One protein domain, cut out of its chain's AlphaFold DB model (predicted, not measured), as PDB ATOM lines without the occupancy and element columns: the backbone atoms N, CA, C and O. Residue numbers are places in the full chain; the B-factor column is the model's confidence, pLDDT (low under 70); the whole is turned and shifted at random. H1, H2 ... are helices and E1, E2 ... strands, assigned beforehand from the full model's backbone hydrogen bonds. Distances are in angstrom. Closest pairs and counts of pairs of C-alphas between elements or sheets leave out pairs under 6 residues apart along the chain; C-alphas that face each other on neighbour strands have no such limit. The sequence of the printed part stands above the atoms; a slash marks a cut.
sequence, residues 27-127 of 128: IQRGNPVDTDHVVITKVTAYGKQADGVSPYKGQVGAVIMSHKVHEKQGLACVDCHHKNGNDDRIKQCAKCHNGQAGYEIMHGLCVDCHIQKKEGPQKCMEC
ATOM      1  N   ILE A  27     132.319 114.804 139.391       55.06
ATOM      2  CA  ILE A  27     131.234 113.813 139.228       55.06
ATOM      3  C   ILE A  27     131.137 112.879 140.444       55.06
ATOM      4  O   ILE A  27     130.040 112.492 140.842       55.06
ATOM      5  N   GLN A  28     132.265 112.558 141.084       54.12
ATOM      6  CA  GLN A  28     132.307 111.668 142.255       54.12
ATOM      7  C   GLN A  28     131.836 112.338 143.562       54.12
ATOM      8  O   GLN A  28     131.709 111.657 144.577       54.12
ATOM      9  N   ARG A  29     131.563 113.655 143.568       53.56
ATOM     10  CA  ARG A  29     131.114 114.381 144.776       53.56
ATOM     11  C   ARG A  29     129.597 114.427 144.963       53.56
ATOM     12  O   ARG A  29     129.141 114.881 146.008       53.56
ATOM     13  N   GLY A  30     128.810 113.976 143.987       53.78
ATOM     14  CA  GLY A  30     127.352 113.968 144.105       53.78
ATOM     15  C   GLY A  30     126.865 112.863 145.045       53.78
ATOM     16  O   GLY A  30     126.900 111.690 144.684       53.78
ATOM     17  N   ASN A  31     126.370 113.223 146.232       56.28
ATOM     18  CA  ASN A  31     125.604 112.305 147.074       56.28
ATOM     19  C   ASN A  31     124.133 112.330 146.611       56.28
ATOM     20  O   ASN A  31     123.504 113.379 146.710       56.28
ATOM     21  N   PRO A  32     123.544 111.210 146.145       60.81
ATOM     22  CA  PRO A  32     122.162 111.184 145.651       60.81
ATOM     23  C   PRO A  32     121.102 111.516 146.717       60.81
ATOM     24  O   PRO A  32     119.943 111.738 146.372       60.81
ATOM     25  N   VAL A  33     121.482 111.545 147.999       64.31
ATOM     26  CA  VAL A  33     120.622 111.939 149.124       64.31
ATOM     27  C   VAL A  33     120.818 113.413 149.505       64.31
ATOM     28  O   VAL A  33     119.941 113.998 150.137       64.31
ATOM     29  N   ASP A  34     121.937 114.036 149.118       77.38
ATOM     30  CA  ASP A  34     122.173 115.454 149.388       77.38
ATOM     31  C   ASP A  34     121.448 116.309 148.346       77.38
ATOM     32  O   ASP A  34     121.834 116.392 147.181       77.38
ATOM     33  N   THR A  35     120.356 116.939 148.772       81.69
ATOM     34  CA  THR A  35     119.605 117.874 147.934       81.69
ATOM     35  C   THR A  35     120.169 119.285 147.981       81.69
ATOM     36  O   THR A  35     119.715 120.119 147.212       81.69
ATOM     37  N   ASP A  36     121.102 119.593 148.884       91.31
ATOM     38  CA  ASP A  36     121.709 120.916 148.985       91.31
ATOM     39  C   ASP A  36     122.820 121.061 147.947       91.31
ATOM     40  O   ASP A  36     122.681 121.880 147.039       91.31
ATOM     41  N   HIS A  37     123.861 120.226 148.034       90.75
ATOM     42  CA  HIS A  37     124.993 120.253 147.108       90.75
ATOM     43  C   HIS A  37     124.717 119.393 145.880       90.75
ATOM     44  O   HIS A  37     124.784 118.165 145.925       90.75
ATOM     45  N   VAL A  38     124.451 120.047 144.754       88.38
ATOM     46  CA  VAL A  38     124.202 119.380 143.477       88.38
ATOM     47  C   VAL A  38     125.348 119.607 142.506       88.38
ATOM     48  O   VAL A  38     125.924 120.692 142.431       88.38
ATOM     49  N   VAL A  39     125.659 118.564 141.739       89.44
ATOM     50  CA  VAL A  39     126.658 118.609 140.670       89.44
ATOM     51  C   VAL A  39     125.935 118.837 139.345       89.44
ATOM     52  O   VAL A  39     125.221 117.962 138.851       89.44
ATOM     53  N   ILE A  40     126.118 120.018 138.761       88.75
ATOM     54  CA  ILE A  40     125.616 120.369 137.435       88.75
ATOM     55  C   ILE A  40     126.682 119.979 136.413       88.75
ATOM     56  O   ILE A  40     127.737 120.603 136.297       88.75
ATOM     57  N   THR A  41     126.401 118.917 135.664       86.25
ATOM     58  CA  THR A  41     127.263 118.435 134.584       86.25
ATOM     59  C   THR A  41     126.920 119.114 133.252       86.25
ATOM     60  O   THR A  41     126.070 120.003 133.167       86.25
ATOM     61  N   LYS A  42     127.607 118.722 132.175       82.75
ATOM     62  CA  LYS A  42     127.527 119.396 130.874       82.75
ATOM     63  C   LYS A  42     126.144 119.259 130.234       82.75
ATOM     64  O   LYS A  42     125.810 118.218 129.672       82.75
ATOM     65  N   VAL A  43     125.377 120.352 130.210       82.31
ATOM     66  CA  VAL A  43     124.088 120.432 129.491       82.31
ATOM     67  C   VAL A  43     124.229 120.205 127.989       82.31
ATOM     68  O   VAL A  43     123.313 119.705 127.343       82.31
ATOM     69  N   THR A  44     125.401 120.510 127.435       76.94
ATOM     70  CA  THR A  44     125.691 120.340 126.012       76.94
ATOM     71  C   THR A  44     125.948 118.885 125.613       76.94
ATOM     72  O   THR A  44     125.958 118.577 124.425       76.94
ATOM     73  N   ALA A  45     126.119 117.979 126.586       75.69
ATOM     74  CA  ALA A  45     126.123 116.538 126.337       75.69
ATOM     75  C   ALA A  45     124.729 116.012 125.949       75.69
ATOM     76  O   ALA A  45     124.601 114.891 125.459       75.69
ATOM     77  N   TYR A  46     123.685 116.815 126.165       74.38
ATOM     78  CA  TYR A  46     122.317 116.512 125.781       74.38
ATOM     79  C   TYR A  46     121.948 117.305 124.521       74.38
ATOM     80  O   TYR A  46     122.386 118.441 124.337       74.38
ATOM     81  N   GLY A  47     121.114 116.708 123.666       69.19
ATOM     82  CA  GLY A  47     120.661 117.316 122.411       69.19
ATOM     83  C   GLY A  47     121.690 117.244 121.279       69.19
ATOM     84  O   GLY A  47     122.894 117.196 121.512       69.19
ATOM     85  N   LYS A  48     121.212 117.216 120.034       67.38
ATOM     86  CA  LYS A  48     122.031 117.296 118.813       67.38
ATOM     87  C   LYS A  48     121.742 118.626 118.123       67.38
ATOM     88  O   LYS A  48     120.589 119.053 118.122       67.38
ATOM     89  N   GLN A  49     122.755 119.279 117.555       65.62
ATOM     90  CA  GLN A  49     122.519 120.422 116.670       65.62
ATOM     91  C   GLN A  49     121.966 119.968 115.312       65.62
ATOM     92  O   GLN A  49     121.787 118.774 115.064       65.62
ATOM     93  N   ALA A  50     121.665 120.934 114.438       67.94
ATOM     94  CA  ALA A  50     121.155 120.685 113.088       67.94
ATOM     95  C   ALA A  50     122.098 119.810 112.238       67.94
ATOM     96  O   ALA A  50     121.640 119.090 111.356       67.94
ATOM     97  N   ASP A  51     123.399 119.830 112.535       71.62
ATOM     98  CA  ASP A  51     124.427 118.967 111.940       71.62
ATOM     99  C   ASP A  51     124.464 117.540 112.531       71.62
ATOM    100  O   ASP A  51     125.257 116.701 112.108       71.62
ATOM    101  N   GLY A  52     123.607 117.243 113.511       71.81
ATOM    102  CA  GLY A  52     123.532 115.952 114.187       71.81
ATOM    103  C   GLY A  52     124.576 115.740 115.286       71.81
ATOM    104  O   GLY A  52     124.578 114.664 115.897       71.81
ATOM    105  N   VAL A  53     125.425 116.731 115.577       67.62
ATOM    106  CA  VAL A  53     126.507 116.640 116.566       67.62
ATOM    107  C   VAL A  53     126.170 117.466 117.808       67.62
ATOM    108  O   VAL A  53     125.697 118.600 117.745       67.62
ATOM    109  N   SER A  54     126.385 116.886 118.987       66.25
ATOM    110  CA  SER A  54     126.263 117.609 120.256       66.25
ATOM    111  C   SER A  54     127.505 118.487 120.459       66.25
ATOM    112  O   SER A  54     128.621 117.962 120.420       66.25
ATOM    113  N   PRO A  55     127.373 119.806 120.684       65.50
ATOM    114  CA  PRO A  55     128.535 120.658 120.886       65.50
ATOM    115  C   PRO A  55     129.182 120.316 122.226       65.50
ATOM    116  O   PRO A  55     128.620 120.584 123.281       65.50
ATOM    117  N   TYR A  56     130.395 119.777 122.230       66.56
ATOM    118  CA  TYR A  56     131.169 119.699 123.469       66.56
ATOM    119  C   TYR A  56     131.850 121.049 123.719       66.56
ATOM    120  O   TYR A  56     133.038 121.238 123.476       66.56
ATOM    121  N   LYS A  57     131.059 122.041 124.140       62.91
ATOM    122  CA  LYS A  57     131.537 123.402 124.394       62.91
ATOM    123  C   LYS A  57     131.902 123.530 125.870       62.91
ATOM    124  O   LYS A  57     131.084 123.902 126.701       62.91
ATOM    125  N   GLY A  58     133.122 123.129 126.208       64.12
ATOM    126  CA  GLY A  58     133.631 123.244 127.573       64.12
ATOM    127  C   GLY A  58     134.769 122.276 127.851       64.12
ATOM    128  O   GLY A  58     134.556 121.064 127.942       64.12
ATOM    129  N   GLN A  59     135.969 122.830 128.020       73.56
ATOM    130  CA  GLN A  59     137.141 122.111 128.534       73.56
ATOM    131  C   GLN A  59     137.179 122.081 130.071       73.56
ATOM    132  O   GLN A  59     138.030 121.419 130.647       73.56
ATOM    133  N   VAL A  60     136.250 122.786 130.718       80.62
ATOM    134  CA  VAL A  60     136.134 122.896 132.174       80.62
ATOM    135  C   VAL A  60     135.211 121.815 132.760       80.62
ATOM    136  O   VAL A  60     134.464 121.157 132.017       80.62
ATOM    137  N   GLY A  61     135.329 121.596 134.074       82.44
ATOM    138  CA  GLY A  61     134.669 120.528 134.835       82.44
ATOM    139  C   GLY A  61     133.189 120.779 135.129       82.44
ATOM    140  O   GLY A  61     132.576 121.700 134.585       82.44
ATOM    141  N   ALA A  62     132.581 119.925 135.951       88.88
ATOM    142  CA  ALA A  62     131.221 120.147 136.445       88.88
ATOM    143  C   ALA A  62     131.170 121.274 137.493       88.88
ATOM    144  O   ALA A  62     132.153 121.552 138.167       88.88
ATOM    145  N   VAL A  63     130.002 121.892 137.657       90.94
ATOM    146  CA  VAL A  63     129.772 122.948 138.656       90.94
ATOM    147  C   VAL A  63     129.129 122.342 139.895       90.94
ATOM    148  O   VAL A  63     128.185 121.561 139.775       90.94
ATOM    149  N   ILE A  64     129.587 122.726 141.088       91.12
ATOM    150  CA  ILE A  64     128.909 122.384 142.346       91.12
ATOM    151  C   ILE A  64     128.132 123.597 142.851       91.12
ATOM    152  O   ILE A  64     128.697 124.668 143.056       91.12
ATOM    153  N   MET A  65     126.837 123.409 143.093       92.06
ATOM    154  CA  MET A  65     125.923 124.432 143.600       92.06
ATOM    155  C   MET A  65     125.316 123.989 144.931       92.06
ATOM    156  O   MET A  65     124.920 122.836 145.054       92.06
ATOM    157  N   SER A  66     125.172 124.910 145.892       94.88
ATOM    158  CA  SER A  66     124.369 124.706 147.110       94.88
ATOM    159  C   SER A  66     123.021 125.418 146.994       94.88
ATOM    160  O   SER A  66     122.988 126.634 146.794       94.88
ATOM    161  N   HIS A  67     121.911 124.703 147.181       95.19
ATOM    162  CA  HIS A  67     120.585 125.321 147.279       95.19
ATOM    163  C   HIS A  67     120.489 126.270 148.475       95.19
ATOM    164  O   HIS A  67     120.037 127.400 148.314       95.19
ATOM    165  N   LYS A  68     120.990 125.877 149.652       96.38
ATOM    166  CA  LYS A  68     120.892 126.700 150.868       96.38
ATOM    167  C   LYS A  68     121.613 128.038 150.741       96.38
ATOM    168  O   LYS A  68     121.173 129.018 151.339       96.38
ATOM    169  N   VAL A  69     122.726 128.104 150.004       96.62
ATOM    170  CA  VAL A  69     123.410 129.381 149.729       96.62
ATOM    171  C   VAL A  69     122.495 130.319 148.941       96.62
ATOM    172  O   VAL A  69     122.373 131.486 149.301       96.62
ATOM    173  N   HIS A  70     121.805 129.806 147.924       96.69
ATOM    174  CA  HIS A  70     120.917 130.597 147.072       96.69
ATOM    175  C   HIS A  70     119.593 130.952 147.769       96.69
ATOM    176  O   HIS A  70     119.125 132.084 147.653       96.69
ATOM    177  N   GLU A  71     119.035 130.052 148.580       96.81
ATOM    178  CA  GLU A  71     117.855 130.327 149.415       96.81
ATOM    179  C   GLU A  71     118.131 131.444 150.432       96.81
ATOM    180  O   GLU A  71     117.314 132.349 150.605       96.81
ATOM    181  N   LYS A  72     119.316 131.454 151.062       96.88
ATOM    182  CA  LYS A  72     119.747 132.547 151.957       96.88
ATOM    183  C   LYS A  72     119.871 133.894 151.244       96.88
ATOM    184  O   LYS A  72     119.754 134.928 151.893       96.88
ATOM    185  N   GLN A  73     120.092 133.875 149.932       96.19
ATOM    186  CA  GLN A  73     120.120 135.058 149.069       96.19
ATOM    187  C   GLN A  73     118.725 135.485 148.583       96.19
ATOM    188  O   GLN A  73     118.610 136.403 147.764       96.19
ATOM    189  N   GLY A  74     117.673 134.833 149.091       96.44
ATOM    190  CA  GLY A  74     116.276 135.147 148.815       96.44
ATOM    191  C   GLY A  74     115.716 134.508 147.547       96.44
ATOM    192  O   GLY A  74     114.622 134.886 147.142       96.44
ATOM    193  N   LEU A  75     116.437 133.574 146.916       96.50
ATOM    194  CA  LEU A  75     115.940 132.867 145.735       96.50
ATOM    195  C   LEU A  75     114.985 131.744 146.142       96.50
ATOM    196  O   LEU A  75     115.288 130.923 147.009       96.50
ATOM    197  N   ALA A  76     113.832 131.699 145.487       94.88
ATOM    198  CA  ALA A  76     112.846 130.646 145.615       94.88
ATOM    199  C   ALA A  76     113.140 129.496 144.643       94.88
ATOM    200  O   ALA A  76     113.782 129.658 143.607       94.88
ATOM    201  N   CYS A  77     112.583 128.316 144.926       90.50
ATOM    202  CA  CYS A  77     112.774 127.140 144.075       90.50
ATOM    203  C   CYS A  77     112.349 127.398 142.619       90.50
ATOM    204  O   CYS A  77     112.979 126.890 141.695       90.50
ATOM    205  N   VAL A  78     111.283 128.183 142.423       91.69
ATOM    206  CA  VAL A  78     110.701 128.496 141.108       91.69
ATOM    207  C   VAL A  78     111.537 129.471 140.283       91.69
ATOM    208  O   VAL A  78     111.393 129.476 139.064       91.69
ATOM    209  N   ASP A  79     112.441 130.227 140.912       92.81
ATOM    210  CA  ASP A  79     113.326 131.159 140.203       92.81
ATOM    211  C   ASP A  79     114.313 130.398 139.303       92.81
ATOM    212  O   ASP A  79     114.673 130.866 138.226       92.81
ATOM    213  N   CYS A  80     114.685 129.175 139.702       92.38
ATOM    214  CA  CYS A  80     115.499 128.260 138.898       92.38
ATOM    215  C   CYS A  80     114.651 127.157 138.239       92.38
ATOM    216  O   CYS A  80     114.774 126.890 137.042       92.38
ATOM    217  N   HIS A  81     113.758 126.508 138.995       91.25
ATOM    218  CA  HIS A  81     112.859 125.459 138.499       91.25
ATOM    219  C   HIS A  81     111.561 126.044 137.929       91.25
ATOM    220  O   HIS A  81     110.458 125.707 138.356       91.25
ATOM    221  N   HIS A  82     111.706 126.890 136.913       92.44
ATOM    222  CA  HIS A  82     110.633 127.714 136.341       92.44
ATOM    223  C   HIS A  82     109.595 126.967 135.483       92.44
ATOM    224  O   HIS A  82     108.691 127.587 134.922       92.44
ATOM    225  N   LYS A  83     109.692 125.636 135.348       91.56
ATOM    226  CA  LYS A  83     108.758 124.872 134.509       91.56
ATOM    227  C   LYS A  83     107.348 124.896 135.105       91.56
ATOM    228  O   LYS A  83     107.065 124.209 136.084       91.56
ATOM    229  N   ASN A  84     106.445 125.594 134.425       88.38
ATOM    230  CA  ASN A  84     105.007 125.525 134.676       88.38
ATOM    231  C   ASN A  84     104.437 124.169 134.216       88.38
ATOM    232  O   ASN A  84     104.908 123.600 133.229       88.38
ATOM    233  N   GLY A  85     103.433 123.641 134.926       84.75
ATOM    234  CA  GLY A  85     102.814 122.347 134.592       84.75
ATOM    235  C   GLY A  85     103.831 121.199 134.597       84.75
ATOM    236  O   GLY A  85     104.079 120.554 133.577       84.75
ATOM    237  N   ASN A  86     104.531 121.009 135.718       84.50
ATOM    238  CA  ASN A  86     105.590 120.009 135.863       84.50
ATOM    239  C   ASN A  86     105.117 118.730 136.557       84.50
ATOM    240  O   ASN A  86     105.698 118.325 137.563       84.50
ATOM    241  N   ASP A  87     104.084 118.096 136.001       86.94
ATOM    242  CA  ASP A  87     103.477 116.874 136.553       86.94
ATOM    243  C   ASP A  87     104.498 115.732 136.671       86.94
ATOM    244  O   ASP A  87     104.565 115.046 137.690       86.94
ATOM    245  N   ASP A  88     105.399 115.637 135.689       83.62
ATOM    246  CA  ASP A  88     106.513 114.680 135.654       83.62
ATOM    247  C   ASP A  88     107.661 115.024 136.622       83.62
ATOM    248  O   ASP A  88     108.654 114.298 136.706       83.62
ATOM    249  N   ARG A  89     107.570 116.155 137.337       82.88
ATOM    250  CA  ARG A  89     108.572 116.649 138.297       82.88
ATOM    251  C   ARG A  89     109.994 116.669 137.732       82.88
ATOM    252  O   ARG A  89     110.955 116.319 138.418       82.88
ATOM    253  N   ILE A  90     110.144 117.100 136.481       84.44
ATOM    254  CA  ILE A  90     111.444 117.195 135.814       84.44
ATOM    255  C   ILE A  90     112.320 118.190 136.578       84.44
ATOM    256  O   ILE A  90     111.969 119.363 136.698       84.44
ATOM    257  N   LYS A  91     113.471 117.719 137.068       84.12
ATOM    258  CA  LYS A  91     114.491 118.541 137.752       84.12
ATOM    259  C   LYS A  91     115.740 118.789 136.904       84.12
ATOM    260  O   LYS A  91     116.619 119.537 137.308       84.12
ATOM    261  N   GLN A  92     115.831 118.153 135.738       88.56
ATOM    262  CA  GLN A  92     117.001 118.221 134.872       88.56
ATOM    263  C   GLN A  92     116.815 119.283 133.784       88.56
ATOM    264  O   GLN A  92     116.035 119.083 132.852       88.56
ATOM    265  N   CYS A  93     117.587 120.371 133.860       90.25
ATOM    266  CA  CYS A  93     117.528 121.489 132.910       90.25
ATOM    267  C   CYS A  93     117.708 121.016 131.461       90.25
ATOM    268  O   CYS A  93     116.948 121.397 130.575       90.25
ATOM    269  N   ALA A  94     118.656 120.098 131.245       89.62
ATOM    270  CA  ALA A  94     119.042 119.584 129.933       89.62
ATOM    271  C   ALA A  94     117.954 118.782 129.191       89.62
ATOM    272  O   ALA A  94     118.106 118.474 128.010       89.62
ATOM    273  N   LYS A  95     116.828 118.454 129.839       88.44
ATOM    274  CA  LYS A  95     115.668 117.888 129.132       88.44
ATOM    275  C   LYS A  95     115.035 118.896 128.171       88.44
ATOM    276  O   LYS A  95     114.525 118.484 127.136       88.44
ATOM    277  N   CYS A  96     115.118 120.189 128.487       88.62
ATOM    278  CA  CYS A  96     114.573 121.271 127.665       88.62
ATOM    279  C   CYS A  96     115.671 122.228 127.169       88.62
ATOM    280  O   CYS A  96     115.660 122.622 126.010       88.62
ATOM    281  N   HIS A  97     116.647 122.549 128.022       90.12
ATOM    282  CA  HIS A  97     117.735 123.497 127.757       90.12
ATOM    283  C   HIS A  97     119.027 122.751 127.436       90.12
ATOM    284  O   HIS A  97     119.823 122.457 128.327       90.12
ATOM    285  N   ASN A  98     119.231 122.399 126.171       87.69
ATOM    286  CA  ASN A  98     120.341 121.543 125.751       87.69
ATOM    287  C   ASN A  98     121.072 122.069 124.509       87.69
ATOM    288  O   ASN A  98     120.691 123.088 123.929       87.69
ATOM    289  N   GLY A  99     122.185 121.422 124.151       82.56
ATOM    290  CA  GLY A  99     123.063 121.886 123.078       82.56
ATOM    291  C   GLY A  99     123.571 123.319 123.292       82.56
ATOM    292  O   GLY A  99     123.860 123.732 124.416       82.56
ATOM    293  N   GLN A 100     123.687 124.080 122.200       81.12
ATOM    294  CA  GLN A 100     124.196 125.458 122.229       81.12
ATOM    295  C   GLN A 100     123.261 126.415 122.987       81.12
ATOM    296  O   GLN A 100     123.737 127.213 123.788       81.12
ATOM    297  N   ALA A 101     121.945 126.300 122.794       84.88
ATOM    298  CA  ALA A 101     120.979 127.127 123.517       84.88
ATOM    299  C   ALA A 101     121.026 126.849 125.029       84.88
ATOM    300  O   ALA A 101     121.025 127.771 125.839       84.88
ATOM    301  N   GLY A 102     121.155 125.576 125.420       88.44
ATOM    302  CA  GLY A 102     121.343 125.190 126.817       88.44
ATOM    303  C   GLY A 102     122.607 125.783 127.438       88.44
ATOM    304  O   GLY A 102     122.563 126.239 128.576       88.44
ATOM    305  N   TYR A 103     123.719 125.822 126.694       87.25
ATOM    306  CA  TYR A 103     124.955 126.467 127.150       87.25
ATOM    307  C   TYR A 103     124.718 127.934 127.528       87.25
ATOM    308  O   TYR A 103     125.118 128.351 128.614       87.25
ATOM    309  N   GLU A 104     124.055 128.697 126.662       89.44
ATOM    310  CA  GLU A 104     123.800 130.127 126.878       89.44
ATOM    311  C   GLU A 104     122.842 130.358 128.049       89.44
ATOM    312  O   GLU A 104     123.143 131.152 128.938       89.44
ATOM    313  N   ILE A 105     121.746 129.594 128.112       91.75
ATOM    314  CA  ILE A 105     120.751 129.690 129.190       91.75
ATOM    315  C   ILE A 105     121.377 129.405 130.557       91.75
ATOM    316  O   ILE A 105     121.112 130.129 131.513       91.75
ATOM    317  N   MET A 106     122.220 128.372 130.665       91.94
ATOM    318  CA  MET A 106     122.845 128.024 131.943       91.94
ATOM    319  C   MET A 106     123.870 129.064 132.399       91.94
ATOM    320  O   MET A 106     123.936 129.349 133.593       91.94
ATOM    321  N   HIS A 107     124.655 129.643 131.483       92.81
ATOM    322  CA  HIS A 107     125.588 130.710 131.851       92.81
ATOM    323  C   HIS A 107     124.839 131.975 132.266       92.81
ATOM    324  O   HIS A 107     125.181 132.540 133.299       92.81
ATOM    325  N   GLY A 108     123.793 132.368 131.534       94.25
ATOM    326  CA  GLY A 108     122.983 133.532 131.897       94.25
ATOM    327  C   GLY A 108     122.308 133.373 133.261       94.25
ATOM    328  O   GLY A 108     122.432 134.241 134.117       94.25
ATOM    329  N   LEU A 109     121.686 132.214 133.522       95.19
ATOM    330  CA  LEU A 109     120.985 131.948 134.786       95.19
ATOM    331  C   LEU A 109     121.873 132.178 136.020       95.19
ATOM    332  O   LEU A 109     121.421 132.761 137.004       95.19
ATOM    333  N   CYS A 110     123.124 131.718 135.974       95.31
ATOM    334  CA  CYS A 110     124.040 131.815 137.109       95.31
ATOM    335  C   CYS A 110     124.824 133.135 137.097       95.31
ATOM    336  O   CYS A 110     124.839 133.881 138.077       95.31
ATOM    337  N   VAL A 111     125.508 133.411 135.986       96.31
ATOM    338  CA  VAL A 111     126.533 134.457 135.912       96.31
ATOM    339  C   VAL A 111     125.903 135.847 135.879       96.31
ATOM    340  O   VAL A 111     126.439 136.748 136.522       96.31
ATOM    341  N   ASP A 112     124.752 136.032 135.228       96.50
ATOM    342  CA  ASP A 112     124.127 137.358 135.138       96.50
ATOM    343  C   ASP A 112     123.700 137.859 136.524       96.50
ATOM    344  O   ASP A 112     123.969 139.007 136.884       96.50
ATOM    345  N   CYS A 113     123.113 136.979 137.344       97.25
ATOM    346  CA  CYS A 113     122.749 137.295 138.725       97.25
ATOM    347  C   CYS A 113     123.991 137.613 139.574       97.25
ATOM    348  O   CYS A 113     124.016 138.623 140.284       97.25
ATOM    349  N   HIS A 114     125.051 136.802 139.464       97.88
ATOM    350  CA  HIS A 114     126.302 137.029 140.193       97.88
ATOM    351  C   HIS A 114     126.980 138.354 139.817       97.88
ATOM    352  O   HIS A 114     127.484 139.072 140.684       97.88
ATOM    353  N   ILE A 115     126.963 138.718 138.533       97.56
ATOM    354  CA  ILE A 115     127.478 140.003 138.051       97.56
ATOM    355  C   ILE A 115     126.612 141.152 138.570       97.56
ATOM    356  O   ILE A 115     127.149 142.123 139.107       97.56
ATOM    357  N   GLN A 116     125.285 141.046 138.448       96.94
ATOM    358  CA  GLN A 116     124.353 142.092 138.872       96.94
ATOM    359  C   GLN A 116     124.484 142.395 140.368       96.94
ATOM    360  O   GLN A 116     124.537 143.564 140.757       96.94
ATOM    361  N   LYS A 117     124.566 141.351 141.199       95.94
ATOM    362  CA  LYS A 117     124.738 141.480 142.651       95.94
ATOM    363  C   LYS A 117     126.180 141.767 143.068       95.94
ATOM    364  O   LYS A 117     126.403 142.182 144.198       95.94
ATOM    365  N   LYS A 118     127.149 141.589 142.163       96.75
ATOM    366  CA  LYS A 118     128.593 141.598 142.458       96.75
ATOM    367  C   LYS A 118     128.974 140.592 143.552       96.75
ATOM    368  O   LYS A 118     129.874 140.843 144.348       96.75
ATOM    369  N   GLU A 119     128.292 139.452 143.570       95.75
ATOM    370  CA  GLU A 119     128.449 138.383 144.556       95.75
ATOM    371  C   GLU A 119     128.495 137.025 143.854       95.75
ATOM    372  O   GLU A 119     127.859 136.839 142.823       95.75
ATOM    373  N   GLY A 120     129.226 136.062 144.419       95.75
ATOM    374  CA  GLY A 120     129.401 134.739 143.814       95.75
ATOM    375  C   GLY A 120     130.459 134.693 142.697       95.75
ATOM    376  O   GLY A 120     131.071 135.712 142.365       95.75
ATOM    377  N   PRO A 121     130.731 133.496 142.147       96.69
ATOM    378  CA  PRO A 121     131.743 133.298 141.112       96.69
ATOM    379  C   PRO A 121     131.342 133.955 139.789       96.69
ATOM    380  O   PRO A 121     130.219 133.781 139.313       96.69
ATOM    381  N   GLN A 122     132.285 134.669 139.172       95.75
ATOM    382  CA  GLN A 122     132.079 135.372 137.895       95.75
ATOM    383  C   GLN A 122     133.059 134.909 136.812       95.75
ATOM    384  O   GLN A 122     132.864 135.199 135.632       95.75
ATOM    385  N   LYS A 123     134.120 134.184 137.191       93.75
ATOM    386  CA  LYS A 123     135.093 133.613 136.252       93.75
ATOM    387  C   LYS A 123     134.882 132.112 136.081       93.75
ATOM    388  O   LYS A 123     134.442 131.430 137.002       93.75
ATOM    389  N   CYS A 124     135.285 131.580 134.926       91.06
ATOM    390  CA  CYS A 124     135.074 130.176 134.556       91.06
ATOM    391  C   CYS A 124     135.532 129.192 135.648       91.06
ATOM    392  O   CYS A 124     134.746 128.358 136.078       91.06
ATOM    393  N   MET A 125     136.770 129.339 136.132       90.50
ATOM    394  CA  MET A 125     137.383 128.432 137.122       90.50
ATOM    395  C   MET A 125     136.966 128.703 138.575       90.50
ATOM    396  O   MET A 125     137.415 128.020 139.485       90.50
ATOM    397  N   GLU A 126     136.176 129.750 138.822       91.94
ATOM    398  CA  GLU A 126     135.585 129.984 140.148       91.94
ATOM    399  C   GLU A 126     134.281 129.186 140.310       91.94
ATOM    400  O   GLU A 126     133.823 128.976 141.431       91.94
ATOM    401  N   CYS A 127     133.681 128.760 139.192       91.69
ATOM    402  CA  CYS A 127     132.421 128.022 139.140       91.69
ATOM    403  C   CYS A 127     132.625 126.542 138.762       91.69
ATOM    404  O   CYS A 127     131.994 125.668 139.359       91.69
TER     405      CYS A 127
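What this domain is: This is residues 27 to 127 of the 128 residues of the protein "Cytochrom_CIII domain-containing protein" of Spirochaetae bacterium HGW-Spirochaetae-5 (UniProt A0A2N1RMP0). A small antiparallel hairpin, E1 and E2, stands apart from long helix H3, among short helices and loops. Of 101 printed residues 41 are in named elements, mostly helix: E1, E2, H1 to H4. It is compact, radius of gyration of the C-alphas 14.2 A, spanning 42 by 36 by 29 A.

How they stand to each other: Start at E1, residues 37 to 40, and E2, residues 63 to 66; N 38 and O 65 are within hydrogen-bond range, 2.8 A. H4, residues 124 to 127, comes closest to E2 at C-alphas 127 and 63, 5.7 A. H2, residues 77 to 80, and H3, residues 99 to 117, are close but not clearly touching, C-alphas 80 and 109 closest at 7.8 A. H3 has 14 of 15 O i to N i+4 pairs in range; H1, residues 67 to 72, every one.

Where its parts are: Find C-alpha 99 at (123.063, 121.886, 123.078); H3 runs 27.7 A to C-alpha 117 at (124.738, 141.480, 142.651).

The domain as a whole: E1 to E2 and H2 to H3 are long links. Here 17 residues, among them 27 to 33, are under pLDDT 70.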